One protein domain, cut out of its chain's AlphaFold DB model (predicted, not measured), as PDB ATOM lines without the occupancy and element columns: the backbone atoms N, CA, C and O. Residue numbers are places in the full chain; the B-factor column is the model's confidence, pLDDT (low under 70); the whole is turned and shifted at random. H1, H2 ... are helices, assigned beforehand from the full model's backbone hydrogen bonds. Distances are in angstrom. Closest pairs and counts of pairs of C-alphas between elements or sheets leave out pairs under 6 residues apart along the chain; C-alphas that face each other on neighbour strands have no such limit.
ATOM      1  N   ASP A   2     180.477 196.004 172.298       83.00
ATOM      2  CA  ASP A   2     181.181 197.284 172.269       83.00
ATOM      3  C   ASP A   2     180.404 198.297 173.116       83.00
ATOM      4  O   ASP A   2     179.305 198.714 172.749       83.00
ATOM      5  N   THR A   3     180.932 198.615 174.299       84.00
ATOM      6  CA  THR A   3     180.250 199.491 175.261       84.00
ATOM      7  C   THR A   3     180.209 200.936 174.776       84.00
ATOM      8  O   THR A   3     179.221 201.619 175.023       84.00
ATOM      9  N   GLY A   4     181.218 201.384 174.019       88.06
ATOM     10  CA  GLY A   4     181.240 202.713 173.407       88.06
ATOM     11  C   GLY A   4     180.124 202.882 172.377       88.06
ATOM     12  O   GLY A   4     179.369 203.853 172.438       88.06
ATOM     13  N   GLU A   5     179.951 201.903 171.484       91.12
ATOM     14  CA  GLU A   5     178.856 201.922 170.506       91.12
ATOM     15  C   GLU A   5     177.475 201.882 171.185       91.12
ATOM     16  O   GLU A   5     176.571 202.642 170.830       91.12
ATOM     17  N   GLN A   6     177.309 201.028 172.201       90.06
ATOM     18  CA  GLN A   6     176.058 200.920 172.958       90.06
ATOM     19  C   GLN A   6     175.718 202.219 173.709       90.06
ATOM     20  O   GLN A   6     174.576 202.679 173.638       90.06
ATOM     21  N   LYS A   7     176.708 202.861 174.340       91.25
ATOM     22  CA  LYS A   7     176.564 204.166 175.007       91.25
ATOM     23  C   LYS A   7     176.222 205.280 174.013       91.25
ATOM     24  O   LYS A   7     175.355 206.101 174.294       91.25
ATOM     25  N   GLY A   8     176.821 205.263 172.818       94.69
ATOM     26  CA  GLY A   8     176.466 206.168 171.719       94.69
ATOM     27  C   GLY A   8     175.010 206.011 171.263       94.69
ATOM     28  O   GLY A   8     174.290 207.002 171.149       94.69
ATOM     29  N   ARG A   9     174.540 204.768 171.081       94.88
ATOM     30  CA  ARG A   9     173.133 204.468 170.744       94.88
ATOM     31  C   ARG A   9     172.160 204.918 171.844       94.88
ATOM     32  O   ARG A   9     171.114 205.476 171.526       94.88
ATOM     33  N   MET A  10     172.508 204.717 173.119       95.50
ATOM     34  CA  MET A  10     171.720 205.191 174.267       95.50
ATOM     35  C   MET A  10     171.632 206.724 174.302       95.50
ATOM     36  O   MET A  10     170.540 207.271 174.451       95.50
ATOM     37  N   ASN A  11     172.758 207.418 174.109       95.12
ATOM     38  CA  ASN A  11     172.796 208.880 174.061       95.12
ATOM     39  C   ASN A  11     171.943 209.426 172.906       95.12
ATOM     40  O   ASN A  11     171.142 210.324 173.136       95.12
ATOM     41  N   GLN A  12     172.032 208.835 171.707       96.81
ATOM     42  CA  GLN A  12     171.200 209.236 170.566       96.81
ATOM     43  C   GLN A  12     169.700 208.978 170.814       96.81
ATOM     44  O   GLN A  12     168.853 209.736 170.345       96.81
ATOM     45  N   LEU A  13     169.338 207.915 171.544       96.31
ATOM     46  CA  LEU A  13     167.940 207.677 171.911       96.31
ATOM     47  C   LEU A  13     167.440 208.746 172.895       96.31
ATOM     48  O   LEU A  13     166.371 209.307 172.678       96.31
ATOM     49  N   LYS A  14     168.242 209.092 173.911       96.31
ATOM     50  CA  LYS A  14     167.939 210.173 174.864       96.31
ATOM     51  C   LYS A  14     167.826 211.542 174.180       96.31
ATOM     52  O   LYS A  14     166.899 212.286 174.471       96.31
ATOM     53  N   GLU A  15     168.727 211.844 173.249       97.19
ATOM     54  CA  GLU A  15     168.696 213.042 172.399       97.19
ATOM     55  C   GLU A  15     167.397 213.122 171.583       97.19
ATOM     56  O   GLU A  15     166.727 214.150 171.596       97.19
ATOM     57  N   LYS A  16     166.978 212.020 170.948       97.12
ATOM     58  CA  LYS A  16     165.719 211.956 170.186       97.12
ATOM     59  C   LYS A  16     164.476 212.076 171.069       97.12
ATOM     60  O   LYS A  16     163.527 212.746 170.676       97.12
ATOM     61  N   THR A  17     164.464 211.463 172.255       96.75
ATOM     62  CA  THR A  17     163.351 211.613 173.208       96.75
ATOM     63  C   THR A  17     163.265 213.040 173.754       96.75
ATOM     64  O   THR A  17     162.157 213.550 173.896       96.75
ATOM     65  N   ASN A  18     164.403 213.711 173.976       96.50
ATOM     66  CA  ASN A  18     164.433 215.142 174.283       96.50
ATOM     67  C   ASN A  18     163.893 215.976 173.117       96.50
ATOM     68  O   ASN A  18     162.951 216.722 173.327       96.50
ATOM     69  N   ALA A  19     164.381 215.784 171.889       96.69
ATOM     70  CA  ALA A  19     163.912 216.551 170.732       96.69
ATOM     71  C   ALA A  19     162.385 216.460 170.534       96.69
ATOM     72  O   ALA A  19     161.740 217.479 170.317       96.69
ATOM     73  N   VAL A  20     161.791 215.266 170.690       95.94
ATOM     74  CA  VAL A  20     160.325 215.084 170.618       95.94
ATOM     75  C   VAL A  20     159.603 215.704 171.821       95.94
ATOM     76  O   VAL A  20     158.467 216.147 171.682       95.94
ATOM     77  N   ARG A  21     160.220 215.766 173.006       95.69
ATOM     78  CA  ARG A  21     159.660 216.513 174.143       95.69
ATOM     79  C   ARG A  21     159.671 218.014 173.866       95.69
ATOM     80  O   ARG A  21     158.634 218.652 174.002       95.69
ATOM     81  N   ASP A  22     160.822 218.542 173.470       96.06
ATOM     82  CA  ASP A  22     161.040 219.965 173.237       96.06
ATOM     83  C   ASP A  22     160.104 220.461 172.115       96.06
ATOM     84  O   ASP A  22     159.404 221.453 172.291       96.06
ATOM     85  N   GLU A  23     159.973 219.699 171.019       95.31
ATOM     86  CA  GLU A  23     159.019 219.944 169.925       95.31
ATOM     87  C   GLU A  23     157.547 219.968 170.388       95.31
ATOM     88  O   GLU A  23     156.745 220.750 169.879       95.31
ATOM     89  N   MET A  24     157.184 219.152 171.383       93.12
ATOM     90  CA  MET A  24     155.825 219.078 171.938       93.12
ATOM     91  C   MET A  24     155.515 220.155 172.986       93.12
ATOM     92  O   MET A  24     154.338 220.377 173.293       93.12
ATOM     93  N   ASP A  25     156.542 220.810 173.530       93.19
ATOM     94  CA  ASP A  25     156.417 221.931 174.463       93.19
ATOM     95  C   ASP A  25     156.502 223.306 173.745       93.19
ATOM     96  O   ASP A  25     156.167 224.325 174.351       93.19
ATOM     97  N   ILE A  26     156.832 223.349 172.440       95.00
ATOM     98  CA  ILE A  26     156.684 224.542 171.577       95.00
ATOM     99  C   ILE A  26     155.184 224.837 171.337       95.00
ATOM    100  O   ILE A  26     154.489 223.999 170.746       95.00
ATOM    101  N   PRO A  27     154.653 226.020 171.723       91.94
ATOM    102  CA  PRO A  27     153.225 226.331 171.610       91.94
ATOM    103  C   PRO A  27     152.672 226.216 170.187       91.94
ATOM    104  O   PRO A  27     151.615 225.609 169.990       91.94
ATOM    105  N   GLU A  28     153.401 226.746 169.203       92.94
ATOM    106  CA  GLU A  28     153.034 226.780 167.788       92.94
ATOM    107  C   GLU A  28     152.867 225.363 167.238       92.94
ATOM    108  O   GLU A  28     151.810 225.028 166.705       92.94
ATOM    109  N   VAL A  29     153.871 224.503 167.440       86.25
ATOM    110  CA  VAL A  29     153.840 223.095 167.018       86.25
ATOM    111  C   VAL A  29     152.721 222.345 167.740       86.25
ATOM    112  O   VAL A  29     151.959 221.615 167.105       86.25
ATOM    113  N   SER A  30     152.545 222.590 169.042       86.50
ATOM    114  CA  SER A  30     151.473 221.972 169.822       86.50
ATOM    115  C   SER A  30     150.074 222.295 169.266       86.50
ATOM    116  O   SER A  30     149.183 221.452 169.348       86.50
ATOM    117  N   SER A  31     149.874 223.480 168.672       92.12
ATOM    118  CA  SER A  31     148.563 223.936 168.185       92.12
ATOM    119  C   SER A  31     148.025 223.149 166.982       92.12
ATOM    120  O   SER A  31     146.810 223.071 166.799       92.12
ATOM    121  N   PHE A  32     148.900 222.504 166.202       93.12
ATOM    122  CA  PHE A  32     148.508 221.660 165.065       93.12
ATOM    123  C   PHE A  32     147.964 220.282 165.483       93.12
ATOM    124  O   PHE A  32     147.441 219.547 164.642       93.12
ATOM    125  N   TYR A  33     148.074 219.915 166.764       94.12
ATOM    126  CA  TYR A  33     147.709 218.597 167.275       94.12
ATOM    127  C   TYR A  33     146.532 218.656 168.253       94.12
ATOM    128  O   TYR A  33     146.473 219.512 169.133       94.12
ATOM    129  N   SER A  34     145.621 217.681 168.173       95.75
ATOM    130  CA  SER A  34     144.532 217.561 169.149       95.75
ATOM    131  C   SER A  34     145.068 217.350 170.569       95.75
ATOM    132  O   SER A  34     146.111 216.720 170.773       95.75
ATOM    133  N   ASP A  35     144.340 217.838 171.577       93.81
ATOM    134  CA  ASP A  35     144.724 217.673 172.987       93.81
ATOM    135  C   ASP A  35     144.874 216.199 173.371       93.81
ATOM    136  O   ASP A  35     145.772 215.834 174.127       93.81
ATOM    137  N   GLU A  36     144.052 215.325 172.784       95.81
ATOM    138  CA  GLU A  36     144.165 213.884 172.987       95.81
ATOM    139  C   GLU A  36     145.490 213.325 172.442       95.81
ATOM    140  O   GLU A  36     146.151 212.540 173.122       95.81
ATOM    141  N   TYR A  37     145.924 213.748 171.248       94.88
ATOM    142  CA  TYR A  37     147.216 213.347 170.688       94.88
ATOM    143  C   TYR A  37     148.377 213.867 171.548       94.88
ATOM    144  O   TYR A  37     149.291 213.106 171.875       94.88
ATOM    145  N   ARG A  38     148.293 215.122 172.013       93.06
ATOM    146  CA  ARG A  38     149.278 215.720 172.929       93.06
ATOM    147  C   ARG A  38     149.361 214.972 174.264       93.06
ATOM    148  O   ARG A  38     150.462 214.661 174.720       93.06
ATOM    149  N   MET A  39     148.226 214.587 174.846       95.19
ATOM    150  CA  MET A  39     148.163 213.767 176.063       95.19
ATOM    151  C   MET A  39     148.692 212.341 175.851       95.19
ATOM    152  O   MET A  39     149.395 211.815 176.718       95.19
ATOM    153  N   ARG A  40     148.400 211.715 174.703       96.88
ATOM    154  CA  ARG A  40     148.939 210.394 174.332       96.88
ATOM    155  C   ARG A  40     150.466 210.439 174.184       96.88
ATOM    156  O   ARG A  40     151.137 209.574 174.745       96.88
ATOM    157  N   ILE A  41     151.022 211.456 173.516       96.06
ATOM    158  CA  ILE A  41     152.481 211.623 173.392       96.06
ATOM    159  C   ILE A  41     153.135 211.925 174.740       96.06
ATOM    160  O   ILE A  41     154.129 211.281 175.060       96.06
ATOM    161  N   ARG A  42     152.591 212.831 175.565       95.50
ATOM    162  CA  ARG A  42     153.192 213.146 176.877       95.50
ATOM    163  C   ARG A  42     153.300 211.908 177.781       95.50
ATOM    164  O   ARG A  42     154.370 211.670 178.332       95.50
ATOM    165  N   ARG A  43     152.267 211.055 177.824       96.88
ATOM    166  CA  ARG A  43     152.318 209.748 178.518       96.88
ATOM    167  C   ARG A  43     153.347 208.785 177.911       96.88
ATOM    168  O   ARG A  43     154.033 208.075 178.641       96.88
ATOM    169  N   ALA A  44     153.469 208.749 176.581       97.00
ATOM    170  CA  ALA A  44     154.455 207.906 175.901       97.00
ATOM    171  C   ALA A  44     155.902 208.374 176.149       97.00
ATOM    172  O   ALA A  44     156.783 207.539 176.348       97.00
ATOM    173  N   LEU A  45     156.141 209.690 176.191       96.88
ATOM    174  CA  LEU A  45     157.427 210.290 176.554       96.88
ATOM    175  C   LEU A  45     157.786 209.995 178.013       96.88
ATOM    176  O   LEU A  45     158.902 209.565 178.277       96.88
ATOM    177  N   GLU A  46     156.852 210.167 178.948       96.69
ATOM    178  CA  GLU A  46     157.044 209.847 180.370       96.69
ATOM    179  C   GLU A  46     157.453 208.375 180.571       96.69
ATOM    180  O   GLU A  46     158.472 208.086 181.206       96.69
ATOM    181  N   ALA A  47     156.739 207.444 179.929       97.56
ATOM    182  CA  ALA A  47     157.101 206.027 179.925       97.56
ATOM    183  C   ALA A  47     158.474 205.766 179.270       97.56
ATOM    184  O   ALA A  47     159.270 204.981 179.795       97.56
ATOM    185  N   ALA A  48     158.788 206.436 178.155       96.62
ATOM    186  CA  ALA A  48     160.080 206.316 177.479       96.62
ATOM    187  C   ALA A  48     161.244 206.852 178.330       96.62
ATOM    188  O   ALA A  48     162.303 206.227 178.358       96.62
ATOM    189  N   TYR A  49     161.052 207.948 179.071       96.25
ATOM    190  CA  TYR A  49     162.036 208.474 180.021       96.25
ATOM    191  C   TYR A  49     162.281 207.513 181.187       96.25
ATOM    192  O   TYR A  49     163.438 207.288 181.543       96.25
ATOM    193  N   GLY A  50     161.232 206.889 181.735       96.62
ATOM    194  CA  GLY A  50     161.381 205.846 182.755       96.62
ATOM    195  C   GLY A  50     162.241 204.673 182.268       96.62
ATOM    196  O   GLY A  50     163.186 204.268 182.945       96.62
ATOM    197  N   GLN A  51     161.980 204.182 181.051       97.25
ATOM    198  CA  GLN A  51     162.774 203.112 180.433       97.25
ATOM    199  C   GLN A  51     164.207 203.553 180.082       97.25
ATOM    200  O   GLN A  51     165.143 202.772 180.245       97.25
ATOM    201  N   LEU A  52     164.408 204.798 179.635       96.12
ATOM    202  CA  LEU A  52     165.735 205.361 179.347       96.12
ATOM    203  C   LEU A  52     166.599 205.511 180.602       96.12
ATOM    204  O   LEU A  52     167.798 205.238 180.540       96.12
ATOM    205  N   ASN A  53     166.011 205.926 181.725       96.19
ATOM    206  CA  ASN A  53     166.724 206.051 182.995       96.19
ATOM    207  C   ASN A  53     167.140 204.670 183.522       96.19
ATOM    208  O   ASN A  53     168.321 204.464 183.787       96.19
ATOM    209  N   LEU A  54     166.218 203.698 183.540       97.00
ATOM    210  CA  LEU A  54     166.521 202.306 183.898       97.00
ATOM    211  C   LEU A  54     167.615 201.703 182.997       97.00
ATOM    212  O   LEU A  54     168.522 201.022 183.472       97.00
ATOM    213  N   LEU A  55     167.569 201.975 181.688       95.69
ATOM    214  CA  LEU A  55     168.600 201.532 180.750       95.69
ATOM    215  C   LEU A  55     169.967 202.172 181.057       95.69
ATOM    216  O   LEU A  55     170.985 201.486 180.981       95.69
ATOM    217  N   ALA A  56     170.000 203.456 181.424       94.62
ATOM    218  CA  ALA A  56     171.228 204.158 181.793       94.62
ATOM    219  C   ALA A  56     171.828 203.649 183.114       94.62
ATOM    220  O   ALA A  56     173.044 203.465 183.191       94.62
ATOM    221  N   GLU A  57     170.998 203.361 184.119       96.75
ATOM    222  CA  GLU A  57     171.415 202.724 185.377       96.75
ATOM    223  C   GLU A  57     172.040 201.346 185.116       96.75
ATOM    224  O   GLU A  57     173.170 201.087 185.535       96.75
ATOM    225  N   LEU A  58     171.369 200.501 184.325       96.19
ATOM    226  CA  LEU A  58     171.890 199.191 183.924       96.19
ATOM    227  C   LEU A  58     173.198 199.296 183.118       96.19
ATOM    228  O   LEU A  58     174.079 198.450 183.278       96.19
ATOM    229  N   PHE A  59     173.371 200.327 182.282       94.75
ATOM    230  CA  PHE A  59     174.645 200.565 181.597       94.75
ATOM    231  C   PHE A  59     175.770 200.968 182.555       94.75
ATOM    232  O   PHE A  59     176.887 200.481 182.388       94.75
ATOM    233  N   LEU A  60     175.497 201.800 183.564       93.81
ATOM    234  CA  LEU A  60     176.488 202.175 184.578       93.81
ATOM    235  C   LEU A  60     176.907 200.969 185.433       93.81
ATOM    236  O   LEU A  60     178.099 200.790 185.686       93.81
ATOM    237  N   ASP A  61     175.965 200.101 185.807       95.94
ATOM    238  CA  ASP A  61     176.280 198.851 186.509       95.94
ATOM    239  C   ASP A  61     177.074 197.872 185.626       95.94
ATOM    240  O   ASP A  61     178.015 197.239 186.107       95.94
ATOM    241  N   VAL A  62     176.781 197.782 184.323       93.56
ATOM    242  CA  VAL A  62     177.578 196.976 183.377       93.56
ATOM    243  C   VAL A  62     178.984 197.554 183.176       93.56
ATOM    244  O   VAL A  62     179.945 196.783 183.136       93.56
ATOM    245  N   GLU A  63     179.149 198.878 183.099       92.00
ATOM    246  CA  GLU A  63     180.474 199.515 183.048       92.00
ATOM    247  C   GLU A  63     181.267 199.251 184.336       92.00
ATOM    248  O   GLU A  63     182.423 198.828 184.267       92.00
ATOM    249  N   LYS A  64     180.633 199.398 185.504       94.50
ATOM    250  CA  LYS A  64     181.224 199.115 186.820       94.50
ATOM    251  C   LYS A  64     181.614 197.644 186.989       94.50
ATOM    252  O   LYS A  64     182.724 197.347 187.420       94.50
ATOM    253  N   LYS A  65     180.747 196.700 186.613       94.56
ATOM    254  CA  LYS A  65     181.080 195.264 186.640       94.56
ATOM    255  C   LYS A  65     182.132 194.897 185.593       94.56
ATOM    256  O   LYS A  65     182.923 193.986 185.824       94.56
ATOM    257  N   GLY A  66     182.201 195.641 184.490       92.12
ATOM    258  CA  GLY A  66     183.285 195.561 183.516       92.12
ATOM    259  C   GLY A  66     184.642 195.964 184.098       92.12
ATOM    260  O   GLY A  66     185.610 195.224 183.922       92.12
ATOM    261  N   THR A  67     184.725 197.084 184.823       92.12
ATOM    262  CA  THR A  67     185.982 197.543 185.441       92.12
ATOM    263  C   THR A  67     186.387 196.694 186.648       92.12
ATOM    264  O   THR A  67     187.552 196.311 186.737       92.12
ATOM    265  N   GLU A  68     185.443 196.285 187.506       94.88
ATOM    266  CA  GLU A  68     185.690 195.283 188.560       94.88
ATOM    267  C   GLU A  68     186.309 193.995 187.972       94.88
ATOM    268  O   GLU A  68     187.294 193.471 188.500       94.88
ATOM    269  N   LEU A  69     185.784 193.515 186.836       94.12
ATOM    270  CA  LEU A  69     186.300 192.331 186.145       94.12
ATOM    271  C   LEU A  69     187.651 192.578 185.445       94.12
ATOM    272  O   LEU A  69     188.490 191.677 185.447       94.12
ATOM    273  N   GLN A  70     187.909 193.771 184.892       93.25
ATOM    274  CA  GLN A  70     189.246 194.142 184.395       93.25
ATOM    275  C   GLN A  70     190.285 194.046 185.515       93.25
ATOM    276  O   GLN A  70     191.311 193.389 185.333       93.25
ATOM    277  N   THR A  71     190.007 194.651 186.674       95.38
ATOM    278  CA  THR A  71     190.900 194.619 187.839       95.38
ATOM    279  C   THR A  71     191.121 193.189 188.333       95.38
ATOM    280  O   THR A  71     192.267 192.795 188.543       95.38
ATOM    281  N   TRP A  72     190.060 192.382 188.447       96.31
ATOM    282  CA  TRP A  72     190.168 190.981 188.880       96.31
ATOM    283  C   TRP A  72     190.979 190.105 187.908       96.31
ATOM    284  O   TRP A  72     191.727 189.230 188.340       96.31
ATOM    285  N   LEU A  73     190.886 190.365 186.599       94.75
ATOM    286  CA  LEU A  73     191.676 189.682 185.566       94.75
ATOM    287  C   LEU A  73     193.096 190.257 185.383       94.75
ATOM    288  O   LEU A  73     193.799 189.827 184.466       94.75
ATOM    289  N   GLY A  74     193.517 191.247 186.181       95.50
ATOM    290  CA  GLY A  74     194.807 191.934 186.007       95.50
ATOM    291  C   GLY A  74     194.950 192.645 184.654       95.50
ATOM    292  O   GLY A  74     196.061 192.846 184.160       95.50
ATOM    293  N   CYS A  75     193.829 192.977 184.013       94.56
ATOM    294  CA  CYS A  75     193.792 193.601 182.699       94.56
ATOM    295  C   CYS A  75     194.030 195.111 182.788       94.56
ATOM    296  O   CYS A  75     193.751 195.758 183.797       94.56
TER     297      CYS A  75
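This is residues 2 to 75 of the 618 residues of an uncharacterized protein of Chromera velia CCMP2878 (UniProt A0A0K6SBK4). One long helix, H3, makes the length of a slender rod, and a shorter helix, H1, packs side by side with it, running opposite ways. The five-residue helix H2 sits at the turn where the chain folds back from H1 to H3, and at the other end residues 68 to 74, of which 68 to 72 belong to H3, stick out free. The printed part has 74 residues, with three named helices in the order H1, H2, H3 and no named strand; the class is all helix. The whole is extended, with a radius of gyration of the C-alphas of 17.7 A and spans of 59 by 17 by 14 A.

H3, residues 35 to 72, runs 55.0 A from C-alpha 35 at (144.724, 217.673, 172.987) to C-alpha 72 at (190.168, 190.981, 188.880). H1, residues 3 to 25, begins with C-alpha 3 at (180.250, 199.491, 175.261) and is 32.7 A long. H2 holds residues 27 to 31 and measures 6.3 A.

H3 and H1 touch, with 11 pairs of C-alphas within 8 A; the closest C-alphas are those of Thr 17 and Leu 45, 6.9 A apart. They run opposite ways at a shallow tilt of 21 degrees. H2 is close to H3 but not clearly touching; their closest C-alphas, of Ser 30 and Arg 38, are 7.3 A apart. H1, with residues 23 to 24 alone, only just touches H2, with 3 pairs of C-alphas within 8 A, and only at the corner by their link; the closest C-alphas are those of Met 24 and Ser 30, 5.6 A apart. In H1, H2 and H3 every O i to N i+4 pair is within hydrogen-bond range.

The two C-alphas farthest apart are those of Ser 31 and Gly 74, at 59.0 A. The printed part, residues 2 to 75, has no cut. The links from H1 to H2 and from H2 to H3 are tight. The mean pLDDT of the printed part is 94.4, and no printed residue is under 70.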